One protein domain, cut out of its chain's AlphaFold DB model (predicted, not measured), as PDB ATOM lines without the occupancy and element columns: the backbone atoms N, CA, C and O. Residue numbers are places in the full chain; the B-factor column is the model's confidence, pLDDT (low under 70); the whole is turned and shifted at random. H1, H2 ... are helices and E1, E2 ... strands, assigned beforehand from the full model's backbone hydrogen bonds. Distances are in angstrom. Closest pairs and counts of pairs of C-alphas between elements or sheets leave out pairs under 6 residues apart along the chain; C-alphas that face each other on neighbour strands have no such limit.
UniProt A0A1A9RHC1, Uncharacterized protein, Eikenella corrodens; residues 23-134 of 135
ATOM      1  N   LYS A  23     143.969 119.716 185.761       90.62
ATOM      2  CA  LYS A  23     143.210 118.997 184.746       90.62
ATOM      3  C   LYS A  23     143.601 119.592 183.418       90.62
ATOM      4  O   LYS A  23     143.560 120.810 183.260       90.62
ATOM      5  N   GLU A  24     143.945 118.739 182.476       92.38
ATOM      6  CA  GLU A  24     144.295 119.174 181.137       92.38
ATOM      7  C   GLU A  24     143.297 118.600 180.153       92.38
ATOM      8  O   GLU A  24     142.862 117.460 180.289       92.38
ATOM      9  N   VAL A  25     142.934 119.385 179.148       95.50
ATOM     10  CA  VAL A  25     142.034 118.960 178.084       95.50
ATOM     11  C   VAL A  25     142.741 119.055 176.743       95.50
ATOM     12  O   VAL A  25     143.422 120.038 176.459       95.50
ATOM     13  N   SER A  26     142.520 118.061 175.899       96.44
ATOM     14  CA  SER A  26     142.784 118.129 174.473       96.44
ATOM     15  C   SER A  26     141.482 117.964 173.702       96.44
ATOM     16  O   SER A  26     140.562 117.265 174.139       96.44
ATOM     17  N   ARG A  27     141.394 118.624 172.550       95.69
ATOM     18  CA  ARG A  27     140.298 118.443 171.602       95.69
ATOM     19  C   ARG A  27     140.840 117.676 170.413       95.69
ATOM     20  O   ARG A  27     141.727 118.168 169.727       95.69
ATOM     21  N   TYR A  28     140.237 116.531 170.141       95.56
ATOM     22  CA  TYR A  28     140.581 115.716 168.991       95.56
ATOM     23  C   TYR A  28     139.389 115.638 168.044       95.56
ATOM     24  O   TYR A  28     138.261 115.419 168.488       95.56
ATOM     25  N   CYS A  29     139.626 115.867 166.756       94.75
ATOM     26  CA  CYS A  29     138.586 115.875 165.737       94.75
ATOM     27  C   CYS A  29     138.992 114.984 164.569       94.75
ATOM     28  O   CYS A  29     140.140 115.017 164.130       94.75
ATOM     29  N   VAL A  30     138.022 114.235 164.063       94.12
ATOM     30  CA  VAL A  30     138.116 113.462 162.828       94.12
ATOM     31  C   VAL A  30     136.893 113.840 162.007       94.12
ATOM     32  O   VAL A  30     135.770 113.836 162.520       94.12
ATOM     33  N   ASP A  31     137.116 114.235 160.756       90.44
ATOM     34  CA  ASP A  31     136.097 114.835 159.895       90.44
ATOM     35  C   ASP A  31     135.392 116.019 160.593       90.44
ATOM     36  O   ASP A  31     136.040 116.973 161.032       90.44
ATOM     37  N   THR A  32     134.063 115.980 160.719       90.19
ATOM     38  CA  THR A  32     133.266 117.016 161.397       90.19
ATOM     39  C   THR A  32     132.965 116.697 162.862       90.19
ATOM     40  O   THR A  32     132.325 117.505 163.540       90.19
ATOM     41  N   GLN A  33     133.378 115.530 163.364       93.38
ATOM     42  CA  GLN A  33     133.112 115.105 164.736       93.38
ATOM     43  C   GLN A  33     134.317 115.376 165.632       93.38
ATOM     44  O   GLN A  33     135.466 115.314 165.202       93.38
ATOM     45  N   CYS A  34     134.062 115.667 166.906       94.50
ATOM     46  CA  CYS A  34     135.120 115.907 167.879       94.50
ATOM     47  C   CYS A  34     134.785 115.266 169.217       94.50
ATOM     48  O   CYS A  34     133.627 115.247 169.629       94.50
ATOM     49  N   ILE A  35     135.830 114.858 169.922       96.00
ATOM     50  CA  ILE A  35     135.805 114.419 171.314       96.00
ATOM     51  C   ILE A  35     136.744 115.296 172.139       96.00
ATOM     52  O   ILE A  35     137.623 115.982 171.601       96.00
ATOM     53  N   SER A  36     136.561 115.279 173.456       96.69
ATOM     54  CA  SER A  36     137.518 115.887 174.380       96.69
ATOM     55  C   SER A  36     138.182 114.815 175.217       96.69
ATOM     56  O   SER A  36     137.505 114.001 175.839       96.69
ATOM     57  N   VAL A  37     139.504 114.851 175.276       95.25
ATOM     58  CA  VAL A  37     140.297 113.957 176.114       95.25
ATOM     59  C   VAL A  37     140.796 114.761 177.296       95.25
ATOM     60  O   VAL A  37     141.415 115.803 177.114       95.25
ATOM     61  N   VAL A  38     140.516 114.301 178.508       94.12
ATOM     62  CA  VAL A  38     140.893 114.985 179.743       94.12
ATOM     63  C   VAL A  38     141.869 114.114 180.518       94.12
ATOM     64  O   VAL A  38     141.536 112.983 180.871       94.12
ATOM     65  N   LYS A  39     143.056 114.661 180.785       90.88
ATOM     66  CA  LYS A  39     144.019 114.122 181.745       90.88
ATOM     67  C   LYS A  39     143.656 114.654 183.125       90.88
ATOM     68  O   LYS A  39     143.531 115.867 183.315       90.88
ATOM     69  N   GLN A  40     143.469 113.751 184.080       84.25
ATOM     70  CA  GLN A  40     143.234 114.103 185.474       84.25
ATOM     71  C   GLN A  40     144.275 113.433 186.360       84.25
ATOM     72  O   GLN A  40     144.407 112.210 186.364       84.25
ATOM     73  N   TYR A  41     144.975 114.251 187.138       76.62
ATOM     74  CA  TYR A  41     146.015 113.799 188.049       76.62
ATOM     75  C   TYR A  41     145.390 113.457 189.397       76.62
ATOM     76  O   TYR A  41     144.603 114.228 189.958       76.62
ATOM     77  N   LYS A  42     145.712 112.276 189.919       68.38
ATOM     78  CA  LYS A  42     145.313 111.885 191.268       68.38
ATOM     79  C   LYS A  42     146.066 112.789 192.256       68.38
ATOM     80  O   LYS A  42     147.279 112.944 192.121       68.38
ATOM     81  N   PRO A  43     145.386 113.404 193.235       58.91
ATOM     82  CA  PRO A  43     146.057 114.252 194.212       58.91
ATOM     83  C   PRO A  43     146.932 113.378 195.117       58.91
ATOM     84  O   PRO A  43     146.424 112.685 195.996       58.91
ATOM     85  N   VAL A  44     148.246 113.375 194.890       56.53
ATOM     86  CA  VAL A  44     149.228 112.704 195.754       56.53
ATOM     87  C   VAL A  44     150.542 113.477 195.786       56.53
ATOM     88  O   VAL A  44     150.925 114.131 194.819       56.53
ATOM     89  N   VAL A  45     151.231 113.375 196.925       49.12
ATOM     90  CA  VAL A  45     152.449 114.126 197.285       49.12
ATOM     91  C   VAL A  45     153.682 113.717 196.450       49.12
ATOM     92  O   VAL A  45     154.658 114.457 196.410       49.12
ATOM     93  N   SER A  46     153.642 112.592 195.722       42.31
ATOM     94  CA  SER A  46     154.699 112.197 194.779       42.31
ATOM     95  C   SER A  46     154.132 111.476 193.548       42.31
ATOM     96  O   SER A  46     153.631 110.362 193.670       42.31
ATOM     97  N   GLY A  47     154.241 112.095 192.367       51.00
ATOM     98  CA  GLY A  47     154.145 111.409 191.066       51.00
ATOM     99  C   GLY A  47     152.810 110.728 190.741       51.00
ATOM    100  O   GLY A  47     152.822 109.613 190.234       51.00
ATOM    101  N   GLY A  48     151.678 111.362 191.056       56.81
ATOM    102  CA  GLY A  48     150.352 110.753 190.937       56.81
ATOM    103  C   GLY A  48     150.000 110.192 189.558       56.81
ATOM    104  O   GLY A  48     149.986 110.922 188.572       56.81
ATOM    105  N   ASP A  49     149.637 108.913 189.537       68.25
ATOM    106  CA  ASP A  49     148.532 108.307 188.792       68.25
ATOM    107  C   ASP A  49     147.725 109.284 187.895       68.25
ATOM    108  O   ASP A  49     146.987 110.145 188.393       68.25
ATOM    109  N   VAL A  50     147.805 109.113 186.568       76.56
ATOM    110  CA  VAL A  50     147.037 109.890 185.576       76.56
ATOM    111  C   VAL A  50     145.876 109.061 185.041       76.56
ATOM    112  O   VAL A  50     146.066 107.977 184.498       76.56
ATOM    113  N   TYR A  51     144.665 109.603 185.127       83.00
ATOM    114  CA  TYR A  51     143.497 109.033 184.459       83.00
ATOM    115  C   TYR A  51     143.219 109.758 183.155       83.00
ATOM    116  O   TYR A  51     143.307 110.989 183.082       83.00
ATOM    117  N   ILE A  52     142.778 108.993 182.159       90.06
ATOM    118  CA  ILE A  52     142.232 109.531 180.922       90.06
ATOM    119  C   ILE A  52     140.715 109.385 180.940       90.06
ATOM    120  O   ILE A  52     140.170 108.293 181.112       90.06
ATOM    121  N   ARG A  53     140.033 110.505 180.714       93.06
ATOM    122  CA  ARG A  53     138.595 110.554 180.453       93.06
ATOM    123  C   ARG A  53     138.363 111.012 179.028       93.06
ATOM    124  O   ARG A  53     138.926 112.023 178.617       93.06
ATOM    125  N   ILE A  54     137.523 110.303 178.287       94.56
ATOM    126  CA  ILE A  54     137.166 110.680 176.918       94.56
ATOM    127  C   ILE A  54     135.685 111.030 176.881       94.56
ATOM    128  O   ILE A  54     134.816 110.182 177.085       94.56
ATOM    129  N   TYR A  55     135.421 112.308 176.644       95.38
ATOM    130  CA  TYR A  55     134.099 112.902 176.558       95.38
ATOM    131  C   TYR A  55     133.649 112.955 175.101       95.38
ATOM    132  O   TYR A  55     134.395 113.405 174.230       95.38
ATOM    133  N   GLN A  56     132.392 112.589 174.856       93.19
ATOM    134  CA  GLN A  56     131.757 112.789 173.548       93.19
ATOM    135  C   GLN A  56     131.555 114.270 173.201       93.19
ATOM    136  O   GLN A  56     131.456 114.637 172.035       93.19
ATOM    137  N   ASP A  57     131.454 115.115 174.227       92.19
ATOM    138  CA  ASP A  57     131.190 116.541 174.112       92.19
ATOM    139  C   ASP A  57     132.485 117.362 174.063       92.19
ATOM    140  O   ASP A  57     133.543 116.965 174.560       92.19
ATOM    141  N   ARG A  58     132.374 118.592 173.551       92.50
ATOM    142  CA  ARG A  58     133.419 119.608 173.695       92.50
ATOM    143  C   ARG A  58     133.462 120.129 175.134       92.50
ATOM    144  O   ARG A  58     132.513 120.763 175.597       92.50
ATOM    145  N   ILE A  59     134.602 119.948 175.793       95.12
ATOM    146  CA  ILE A  59     134.880 120.485 177.122       95.12
ATOM    147  C   ILE A  59     135.633 121.812 176.985       95.12
ATOM    148  O   ILE A  59     136.696 121.905 176.370       95.12
ATOM    149  N   LEU A  60     135.042 122.859 177.549       91.69
ATOM    150  CA  LEU A  60     135.578 124.217 177.601       91.69
ATOM    151  C   LEU A  60     135.929 124.635 179.028       91.69
ATOM    152  O   LEU A  60     136.879 125.386 179.207       91.69
ATOM    153  N   PHE A  61     135.183 124.135 180.017       90.62
ATOM    154  CA  PHE A  61     135.286 124.539 181.417       90.62
ATOM    155  C   PHE A  61     135.209 123.339 182.365       90.62
ATOM    156  O   PHE A  61     134.546 122.340 182.072       90.62
ATOM    157  N   ARG A  62     135.816 123.472 183.551       90.69
ATOM    158  CA  ARG A  62     135.894 122.400 184.560       90.69
ATOM    159  C   ARG A  62     134.534 121.882 185.029       90.69
ATOM    160  O   ARG A  62     134.394 120.684 185.237       90.69
ATOM    161  N   PHE A  63     133.524 122.743 185.168       89.06
ATOM    162  CA  PHE A  63     132.200 122.321 185.650       89.06
ATOM    163  C   PHE A  63     131.493 121.342 184.694       89.06
ATOM    164  O   PHE A  63     130.631 120.573 185.114       89.06
ATOM    165  N   GLN A  64     131.857 121.339 183.405       92.69
ATOM    166  CA  GLN A  64     131.278 120.415 182.427       92.69
ATOM    167  C   GLN A  64     131.720 118.967 182.677       92.69
ATOM    168  O   GLN A  64     131.003 118.041 182.309       92.69
ATOM    169  N   LEU A  65     132.860 118.764 183.345       91.56
ATOM    170  CA  LEU A  65     133.404 117.436 183.627       91.56
ATOM    171  C   LEU A  65     132.490 116.574 184.505       91.56
ATOM    172  O   LEU A  65     132.546 115.354 184.397       91.56
ATOM    173  N   GLU A  66     131.659 117.209 185.335       89.12
ATOM    174  CA  GLU A  66     130.764 116.554 186.302       89.12
ATOM    175  C   GLU A  66     129.364 116.267 185.727       89.12
ATOM    176  O   GLU A  66     128.515 115.669 186.386       89.12
ATOM    177  N   THR A  67     129.084 116.741 184.509       89.50
ATOM    178  CA  THR A  67     127.741 116.678 183.902       89.50
ATOM    179  C   THR A  67     127.721 115.995 182.543       89.50
ATOM    180  O   THR A  67     126.673 115.505 182.124       89.50
ATOM    181  N   LYS A  68     128.853 115.966 181.835       92.56
ATOM    182  CA  LYS A  68     128.965 115.362 180.507       92.56
ATOM    183  C   LYS A  68     129.326 113.884 180.597       92.56
ATOM    184  O   LYS A  68     130.140 113.500 181.429       92.56
ATOM    185  N   GLY A  69     128.736 113.081 179.713       92.81
ATOM    186  CA  GLY A  69     129.026 111.654 179.597       92.81
ATOM    187  C   GLY A  69     130.450 111.412 179.101       92.81
ATOM    188  O   GLY A  69     130.919 112.089 178.178       92.81
ATOM    189  N   TYR A  70     131.133 110.451 179.719       93.69
ATOM    190  CA  TYR A  70     132.489 110.058 179.346       93.69
ATOM    191  C   TYR A  70     132.752 108.581 179.624       93.69
ATOM    192  O   TYR A  70     132.083 107.959 180.455       93.69
ATOM    193  N   ILE A  71     133.769 108.050 178.948       93.06
ATOM    194  CA  ILE A  71     134.449 106.817 179.356       93.06
ATOM    195  C   ILE A  71     135.700 107.162 180.153       93.06
ATOM    196  O   ILE A  71     136.465 108.053 179.781       93.06
ATOM    197  N   GLU A  72     135.895 106.466 181.264       91.44
ATOM    198  CA  GLU A  72     137.101 106.527 182.084       91.44
ATOM    199  C   GLU A  72     137.955 105.300 181.807       91.44
ATOM    200  O   GLU A  72     137.474 104.171 181.911       91.44
ATOM    201  N   LEU A  73     139.217 105.520 181.460       88.00
ATOM    202  CA  LEU A  73     140.174 104.445 181.252       88.00
ATOM    203  C   LEU A  73     140.922 104.151 182.558       88.00
ATOM    204  O   LEU A  73     141.270 105.087 183.287       88.00
ATOM    205  N   PRO A  74     141.177 102.868 182.870       74.75
ATOM    206  CA  PRO A  74     141.918 102.494 184.063       74.75
ATOM    207  C   PRO A  74     143.375 102.972 184.005       74.75
ATOM    208  O   PRO A  74     143.973 103.126 182.939       74.75
ATOM    209  N   LEU A  75     143.924 103.170 185.204       64.38
ATOM    210  CA  LEU A  75     145.083 104.000 185.552       64.38
ATOM    211  C   LEU A  75     146.445 103.643 184.942       64.38
ATOM    212  O   LEU A  75     147.418 104.357 185.135       64.38
ATOM    213  N   GLU A  76     146.538 102.556 184.201       63.12
ATOM    214  CA  GLU A  76     147.821 102.045 183.707       63.12
ATOM    215  C   GLU A  76     147.787 101.797 182.202       63.12
ATOM    216  O   GLU A  76     148.705 101.218 181.630       63.12
ATOM    217  N   THR A  77     146.705 102.217 181.541       65.56
ATOM    218  CA  THR A  77     146.480 101.880 180.140       65.56
ATOM    219  C   THR A  77     146.655 103.098 179.256       65.56
ATOM    220  O   THR A  77     145.950 104.104 179.373       65.56
ATOM    221  N   HIS A  78     147.601 102.993 178.328       77.19
ATOM    222  CA  HIS A  78     147.597 103.851 177.162       77.19
ATOM    223  C   HIS A  78     146.342 103.549 176.344       77.19
ATOM    224  O   HIS A  78     145.928 102.393 176.210       77.19
ATOM    225  N   ALA A  79     145.737 104.601 175.804       89.12
ATOM    226  CA  ALA A  79     144.635 104.462 174.875       89.12
ATOM    227  C   ALA A  79     145.007 105.058 173.530       89.12
ATOM    228  O   ALA A  79     145.665 106.095 173.442       89.12
ATOM    229  N   LEU A  80     144.568 104.369 172.492       91.94
ATOM    230  CA  LEU A  80     144.665 104.786 171.113       91.94
ATOM    231  C   LEU A  80     143.306 105.302 170.677       91.94
ATOM    232  O   LEU A  80     142.274 104.713 170.998       91.94
ATOM    233  N   ILE A  81     143.310 106.399 169.940       93.62
ATOM    234  CA  ILE A  81     142.132 106.907 169.256       93.62
ATOM    235  C   ILE A  81     142.385 106.743 167.765       93.62
ATOM    236  O   ILE A  81     143.410 107.201 167.255       93.62
ATOM    237  N   SER A  82     141.449 106.123 167.055       93.44
ATOM    238  CA  SER A  82     141.552 106.023 165.604       93.44
ATOM    239  C   SER A  82     141.506 107.398 164.944       93.44
ATOM    240  O   SER A  82     140.755 108.295 165.337       93.44
ATOM    241  N   LYS A  83     142.312 107.566 163.895       94.25
ATOM    242  CA  LYS A  83     142.283 108.732 163.001       94.25
ATOM    243  C   LYS A  83     141.120 108.700 162.018       94.25
ATOM    244  O   LYS A  83     140.998 109.611 161.206       94.25
ATOM    245  N   ARG A  84     140.271 107.670 162.076       93.62
ATOM    246  CA  ARG A  84     139.089 107.508 161.229       93.62
ATOM    247  C   ARG A  84     137.870 107.184 162.079       93.62
ATOM    248  O   ARG A  84     137.975 106.594 163.152       93.62
ATOM    249  N   LEU A  85     136.706 107.561 161.567       93.38
ATOM    250  CA  LEU A  85     135.428 107.158 162.136       93.38
ATOM    251  C   LEU A  85     134.984 105.834 161.512       93.38
ATOM    252  O   LEU A  85     135.150 105.610 160.313       93.38
ATOM    253  N   VAL A  86     134.378 104.967 162.320       92.69
ATOM    254  CA  VAL A  86     133.753 103.724 161.856       92.69
ATOM    255  C   VAL A  86     132.283 103.776 162.233       92.69
ATOM    256  O   VAL A  86     131.946 103.859 163.412       92.69
ATOM    257  N   SER A  87     131.401 103.728 161.231       92.12
ATOM    258  CA  SER A  87     129.950 103.899 161.429       92.12
ATOM    259  C   SER A  87     129.614 105.171 162.224       92.12
ATOM    260  O   SER A  87     128.867 105.117 163.198       92.12
ATOM    261  N   ASP A  88     130.230 106.297 161.842       91.94
ATOM    262  CA  ASP A  88     130.081 107.615 162.480       91.94
ATOM    263  C   ASP A  88     130.497 107.686 163.958       91.94
ATOM    264  O   ASP A  88     130.062 108.582 164.683       91.94
ATOM    265  N   LYS A  89     131.353 106.769 164.420       94.50
ATOM    266  CA  LYS A  89     131.859 106.747 165.796       94.50
ATOM    267  C   LYS A  89     133.377 106.725 165.852       94.50
ATOM    268  O   LYS A  89     134.035 106.128 165.001       94.50
ATOM    269  N   PHE A  90     133.921 107.332 166.900       95.06
ATOM    270  CA  PHE A  90     135.322 107.181 167.268       95.06
ATOM    271  C   PHE A  90     135.573 105.758 167.750       95.06
ATOM    272  O   PHE A  90     134.793 105.234 168.543       95.06
ATOM    273  N   ILE A  91     136.681 105.166 167.318       94.25
ATOM    274  CA  ILE A  91     137.202 103.943 167.923       94.25
ATOM    275  C   ILE A  91     138.255 104.341 168.949       94.25
ATOM    276  O   ILE A  91     139.228 105.020 168.613       94.25
ATOM    277  N   VAL A  92     138.036 103.942 170.198       93.44
ATOM    278  CA  VAL A  92     139.011 104.061 171.279       93.44
ATOM    279  C   VAL A  92     139.454 102.664 171.660       93.44
ATOM    280  O   VAL A  92     138.628 101.838 172.041       93.44
ATOM    281  N   SER A  93     140.754 102.415 171.612       91.88
ATOM    282  CA  SER A  93     141.326 101.118 171.942       91.88
ATOM    283  C   SER A  93     142.237 101.211 173.151       91.88
ATOM    284  O   SER A  93     143.088 102.093 173.223       91.88
ATOM    285  N   SER A  94     142.096 100.297 174.102       90.44
ATOM    286  CA  SER A  94     143.029 100.184 175.226       90.44
ATOM    287  C   SER A  94     143.094  98.744 175.737       90.44
ATOM    288  O   SER A  94     142.296  97.889 175.348       90.44
ATOM    289  N   GLN A  95     144.061  98.467 176.609       87.44
ATOM    290  CA  GLN A  95     144.208  97.157 177.253       87.44
ATOM    291  C   GLN A  95     143.245  96.948 178.434       87.44
ATOM    292  O   GLN A  95     143.158  95.845 178.967       87.44
ATOM    293  N   GLY A  96     142.526  97.991 178.856       84.94
ATOM    294  CA  GLY A  96     141.651  97.964 180.023       84.94
ATOM    295  C   GLY A  96     140.221  98.335 179.664       84.94
ATOM    296  O   GLY A  96     139.983  99.278 178.919       84.94
ATOM    297  N   ILE A  97     139.252  97.616 180.224       87.38
ATOM    298  CA  ILE A  97     137.838  97.897 179.969       87.38
ATOM    299  C   ILE A  97     137.487  99.270 180.571       87.38
ATOM    300  O   ILE A  97     137.699  99.466 181.772       87.38
ATOM    301  N   PRO A  98     136.965 100.221 179.778       89.56
ATOM    302  CA  PRO A  98     136.599 101.529 180.281       89.56
ATOM    303  C   PRO A  98     135.343 101.453 181.144       89.56
ATOM    304  O   PRO A  98     134.478 100.595 180.962       89.56
ATOM    305  N   VAL A  99     135.209 102.416 182.050       90.19
ATOM    306  CA  VAL A  99     134.001 102.608 182.851       90.19
ATOM    307  C   VAL A  99     133.224 103.797 182.302       90.19
ATOM    308  O   VAL A  99     133.734 104.914 182.255       90.19
ATOM    309  N   GLU A 100     131.970 103.577 181.923       91.19
ATOM    310  CA  GLU A 100     131.069 104.659 181.520       91.19
ATOM    311  C   GLU A 100     130.528 105.427 182.733       91.19
ATOM    312  O   GLU A 100     130.138 104.846 183.752       91.19
ATOM    313  N   LYS A 101     130.474 106.758 182.622       89.94
ATOM    314  CA  LYS A 101     129.942 107.661 183.652       89.94
ATOM    315  C   LYS A 101     128.975 108.683 183.044       89.94
ATOM    316  O   LYS A 101     129.036 108.990 181.857       89.94
ATOM    317  N   HIS A 102     128.076 109.209 183.881       83.12
ATOM    318  CA  HIS A 102     127.119 110.280 183.548       83.12
ATOM    319  C   HIS A 102     126.270 110.037 182.281       83.12
ATOM    320  O   HIS A 102     126.126 110.919 181.440       83.12
ATOM    321  N   GLY A 103     125.671 108.846 182.161       70.69
ATOM    322  CA  GLY A 103     124.702 108.533 181.097       70.69
ATOM    323  C   GLY A 103     125.285 107.899 179.829       70.69
ATOM    324  O   GLY A 103     124.538 107.709 178.868       70.69
ATOM    325  N   GLY A 104     126.574 107.545 179.845       72.81
ATOM    326  CA  GLY A 104     127.251 106.822 178.765       72.81
ATOM    327  C   GLY A 104     127.661 107.706 177.584       72.81
ATOM    328  O   GLY A 104     127.358 108.901 177.537       72.81
ATOM    329  N   VAL A 105     128.376 107.119 176.623       87.31
ATOM    330  CA  VAL A 105     128.870 107.797 175.408       87.31
ATOM    331  C   VAL A 105     128.377 107.076 174.162       87.31
ATOM    332  O   VAL A 105     128.501 105.863 174.040       87.31
ATOM    333  N   LYS A 106     127.781 107.819 173.222       90.56
ATOM    334  CA  LYS A 106     127.108 107.230 172.047       90.56
ATOM    335  C   LYS A 106     127.965 107.228 170.785       90.56
ATOM    336  O   LYS A 106     127.803 106.342 169.945       90.56
ATOM    337  N   ASN A 107     128.842 108.220 170.644       91.75
ATOM    338  CA  ASN A 107     129.700 108.424 169.473       91.75
ATOM    339  C   ASN A 107     131.103 107.815 169.640       91.75
ATOM    340  O   ASN A 107     131.992 108.107 168.844       91.75
ATOM    341  N   ILE A 108     131.305 106.994 170.670       93.25
ATOM    342  CA  ILE A 108     132.554 106.282 170.930       93.25
ATOM    343  C   ILE A 108     132.224 104.795 170.992       93.25
ATOM    344  O   ILE A 108     131.328 104.386 171.726       93.25
ATOM    345  N   ASN A 109     132.944 103.997 170.217       93.25
ATOM    346  CA  ASN A 109     133.028 102.558 170.389       93.25
ATOM    347  C   ASN A 109     134.371 102.231 171.040       93.25
ATOM    348  O   ASN A 109     135.390 102.858 170.741       93.25
ATOM    349  N   PHE A 110     134.354 101.242 171.925       91.50
ATOM    350  CA  PHE A 110     135.548 100.775 172.605       91.50
ATOM    351  C   PHE A 110     135.991  99.417 172.066       91.50
ATOM    352  O   PHE A 110     135.183  98.490 172.019       91.50
ATOM    353  N   ASP A 111     137.285  99.299 171.774       90.69
ATOM    354  CA  ASP A 111     137.925  98.059 171.351       90.69
ATOM    355  C   ASP A 111     138.987  97.625 172.369       90.69
ATOM    356  O   ASP A 111     139.992  98.301 172.595       90.69
ATOM    357  N   LEU A 112     138.793  96.450 172.971       89.69
ATOM    358  CA  LEU A 112     139.790  95.863 173.863       89.69
ATOM    359  C   LEU A 112     140.936  95.268 173.037       89.69
ATOM    360  O   LEU A 112     140.738  94.304 172.293       89.69
ATOM    361  N   ILE A 113     142.145  95.795 173.208       87.25
ATOM    362  CA  ILE A 113     143.342  95.312 172.511       87.25
ATOM    363  C   ILE A 113     144.255  94.541 173.459       87.25
ATOM    364  O   ILE A 113     144.406  94.885 174.627       87.25
ATOM    365  N   LYS A 114     144.896  93.484 172.949       80.56
ATOM    366  CA  LYS A 114     145.895  92.721 173.720       80.56
ATOM    367  C   LYS A 114     147.249  93.425 173.746       80.56
ATOM    368  O   LYS A 114     147.900  93.473 174.785       80.56
ATOM    369  N   PHE A 115     147.656  93.985 172.611       75.62
ATOM    370  CA  PHE A 115     148.952  94.632 172.446       75.62
ATOM    371  C   PHE A 115     148.753  96.088 172.059       75.62
ATOM    372  O   PHE A 115     148.051  96.383 171.094       75.62
ATOM    373  N   TYR A 116     149.372  96.981 172.823       72.75
ATOM    374  CA  TYR A 116     149.504  98.383 172.467       72.75
ATOM    375  C   TYR A 116     150.732  98.534 171.561       72.75
ATOM    376  O   TYR A 116     151.811  98.057 171.912       72.75
ATOM    377  N   SER A 117     150.561  99.153 170.392       71.44
ATOM    378  CA  SER A 117     151.660  99.443 169.470       71.44
ATOM    379  C   SER A 117     151.822 100.951 169.353       71.44
ATOM    380  O   SER A 117     151.005 101.622 168.722       71.44
ATOM    381  N   GLU A 118     152.885 101.483 169.949       61.81
ATOM    382  CA  GLU A 118     153.311 102.856 169.685       61.81
ATOM    383  C   GLU A 118     153.693 102.991 168.208       61.81
ATOM    384  O   GLU A 118     154.348 102.113 167.644       61.81
ATOM    385  N   GLY A 119     153.248 104.067 167.557       60.50
ATOM    386  CA  GLY A 119     153.566 104.324 166.149       60.50
ATOM    387  C   GLY A 119     152.641 103.663 165.122       60.50
ATOM    388  O   GLY A 119     152.999 103.602 163.947       60.50
ATOM    389  N   ASP A 120     151.453 103.203 165.520       71.50
ATOM    390  CA  ASP A 120     150.414 102.840 164.553       71.50
ATOM    391  C   ASP A 120     149.997 104.072 163.726       71.50
ATOM    392  O   ASP A 120     149.519 105.081 164.253       71.50
ATOM    393  N   ALA A 121     150.193 103.999 162.407       80.56
ATOM    394  CA  ALA A 121     149.913 105.096 161.491       80.56
ATOM    395  C   ALA A 121     148.429 105.506 161.496       80.56
ATOM    396  O   ALA A 121     148.129 106.689 161.305       80.56
ATOM    397  N   ASP A 122     147.517 104.573 161.774       89.25
ATOM    398  CA  ASP A 122     146.071 104.800 161.744       89.25
ATOM    399  C   ASP A 122     145.496 105.275 163.088       89.25
ATOM    400  O   ASP A 122     144.321 105.646 163.166       89.25
ATOM    401  N   ASN A 123     146.319 105.341 164.137       91.88
ATOM    402  CA  ASN A 123     145.902 105.718 165.482       91.88
ATOM    403  C   ASN A 123     146.760 106.860 166.057       91.88
ATOM    404  O   ASN A 123     147.842 107.184 165.562       91.88
ATOM    405  N   ILE A 124     146.251 107.525 167.091       91.94
ATOM    406  CA  ILE A 124     146.992 108.495 167.905       91.94
ATOM    407  C   ILE A 124     146.898 108.099 169.376       91.94
ATOM    408  O   ILE A 124     145.820 107.732 169.846       91.94
ATOM    409  N   SER A 125     148.011 108.165 170.109       91.12
ATOM    410  CA  SER A 125     147.970 107.970 171.556       91.12
ATOM    411  C   SER A 125     147.260 109.136 172.222       91.12
ATOM    412  O   SER A 125     147.485 110.296 171.874       91.12
ATOM    413  N   THR A 126     146.467 108.858 173.254       90.12
ATOM    414  CA  THR A 126     145.945 109.909 174.131       90.12
ATOM    415  C   THR A 126     147.063 110.714 174.785       90.12
ATOM    416  O   THR A 126     146.850 111.871 175.118       90.12
ATOM    417  N   TYR A 127     148.270 110.165 174.939       87.56
ATOM    418  CA  TYR A 127     149.396 110.906 175.507       87.56
ATOM    419  C   TYR A 127     150.030 111.904 174.533       87.56
ATOM    420  O   TYR A 127     150.505 112.936 175.005       87.56
ATOM    421  N   ASP A 128     149.941 111.638 173.227       90.69
ATOM    422  CA  ASP A 128     150.540 112.440 172.146       90.69
ATOM    423  C   ASP A 128     149.658 113.617 171.703       90.69
ATOM    424  O   ASP A 128     150.029 114.392 170.822       90.69
ATOM    425  N   LEU A 129     148.465 113.755 172.283       92.38
ATOM    426  CA  LEU A 129     147.581 114.877 171.994       92.38
ATOM    427  C   LEU A 129     148.127 116.187 172.574       92.38
ATOM    428  O   LEU A 129     148.787 116.212 173.611       92.38
ATOM    429  N   GLU A 130     147.772 117.306 171.948       94.69
ATOM    430  CA  GLU A 130     148.110 118.632 172.464       94.69
ATOM    431  C   GLU A 130     147.152 119.024 173.590       94.69
ATOM    432  O   GLU A 130     145.955 119.247 173.370       94.69
ATOM    433  N   TYR A 131     147.680 119.097 174.808       93.50
ATOM    434  CA  TYR A 131     146.918 119.421 176.006       93.50
ATOM    435  C   TYR A 131     147.066 120.883 176.402       93.50
ATOM    436  O   TYR A 131     148.113 121.505 176.244       93.50
ATOM    437  N   ARG A 132     145.991 121.417 176.980       93.50
ATOM    438  CA  ARG A 132     145.987 122.713 177.654       93.50
ATOM    439  C   ARG A 132     145.342 122.594 179.023       93.50
ATOM    440  O   ARG A 132     144.394 121.825 179.198       93.50
ATOM    441  N   ASN A 133     145.792 123.422 179.958       90.88
ATOM    442  CA  ASN A 133     145.189 123.510 181.282       90.88
ATOM    443  C   ASN A 133     143.715 123.909 181.196       90.88
ATOM    444  O   ASN A 133     143.330 124.842 180.484       90.88
ATOM    445  N   LEU A 134     142.895 123.192 181.952       88.94
ATOM    446  CA  LEU A 134     141.497 123.495 182.175       88.94
ATOM    447  C   LEU A 134     141.394 124.207 183.527       88.94
ATOM    448  O   LEU A 134     141.319 123.555 184.573       88.94
TER     449      LEU A 134
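What this domain is: This is residues 23 to 134 of the 135 residues of an uncharacterized protein of Eikenella corrodens (UniProt A0A1A9RHC1). Picture a small sandwich of two strongly twisted sheets packed face to face: E1, E2, E3, E4 and E7 make one layer, E8, E6, E5 and E9 the other. The short helix H1 lies on the five-strand sheet, away from the other sheet, and the last residues fold back beside E1, where residues 132 to 133 pair with 24 to 25. The printed part has 112 residues, mostly strand by class, in the order E1, E2, E3, H1, E4, E5, E6, E7, E8, E9. The first sheet is antiparallel in the order E1, E2, E3, E4, E7; the second is mixed, in the order E8, E6, E5, E9. The whole is compact, with a radius of gyration of the C-alphas of 13.3 A and spans of 40 by 28 by 24 A.

Where its parts are: Find C-alpha 23 at (143.210, 118.997, 184.746); from there E1 runs 23.2 A to residue 30. E2, residues 33 to 41, covers 26.7 A, and E3, residues 50 to 55, covers 16.1 A. Next come H1, residues 62 to 66, and E4, residues 70 to 73. E5, residues 79 to 86, is 17.0 A long and bends by 81 degrees at residue 83; E6, residues 89 to 94, is 16.0 A long. E7 is residues 99 to 101, E8 residues 108 to 112, and E9 residues 123 to 125, ending at C-alpha 125, (147.970, 107.970, 171.556).

How they stand to each other: Begin with E1, E2 and E3, a meander, each strand the antiparallel neighbour of the one before; look for N 26 and O 37 at 2.8 A, and N 38 and O 53 at 2.8 A. E4 is the antiparallel neighbour of E3, with N 54 and O 71 at 2.9 A, and E7 that of E4, with N 72 and O 99 at 2.8 A; the edge strands of this sheet are E1 and E7. H1 is on this sheet at a height of 8.5 A, over none of its strands, but only just: 2 of its C-alphas fall on E3. Its one O i to N i+4 pair is out of hydrogen-bond range, while 1 of 2 O i to N i+3 pairs is within it. In the other sheet, E5 and E6 form a hairpin, with N 80 and O 93 at 2.8 A. E8 is parallel to E6, with N 109 and O 90 at 2.8 A; E9 is antiparallel to E5, with N 81 and O 124 at 2.8 A. Between the sheets, the closest C-alphas of E1 and E5 are those of Val 30 and Arg 84, 6.2 A apart.

The domain as a whole: The two C-alphas farthest apart, those of Val 45 and Ser 87, are 43.5 A apart. The printed part has no cut and no long link. Look for pLDDT under 70 at residues 42 to 49, 75 to 77 and 118 to 119; the mean of the printed part is 86.1.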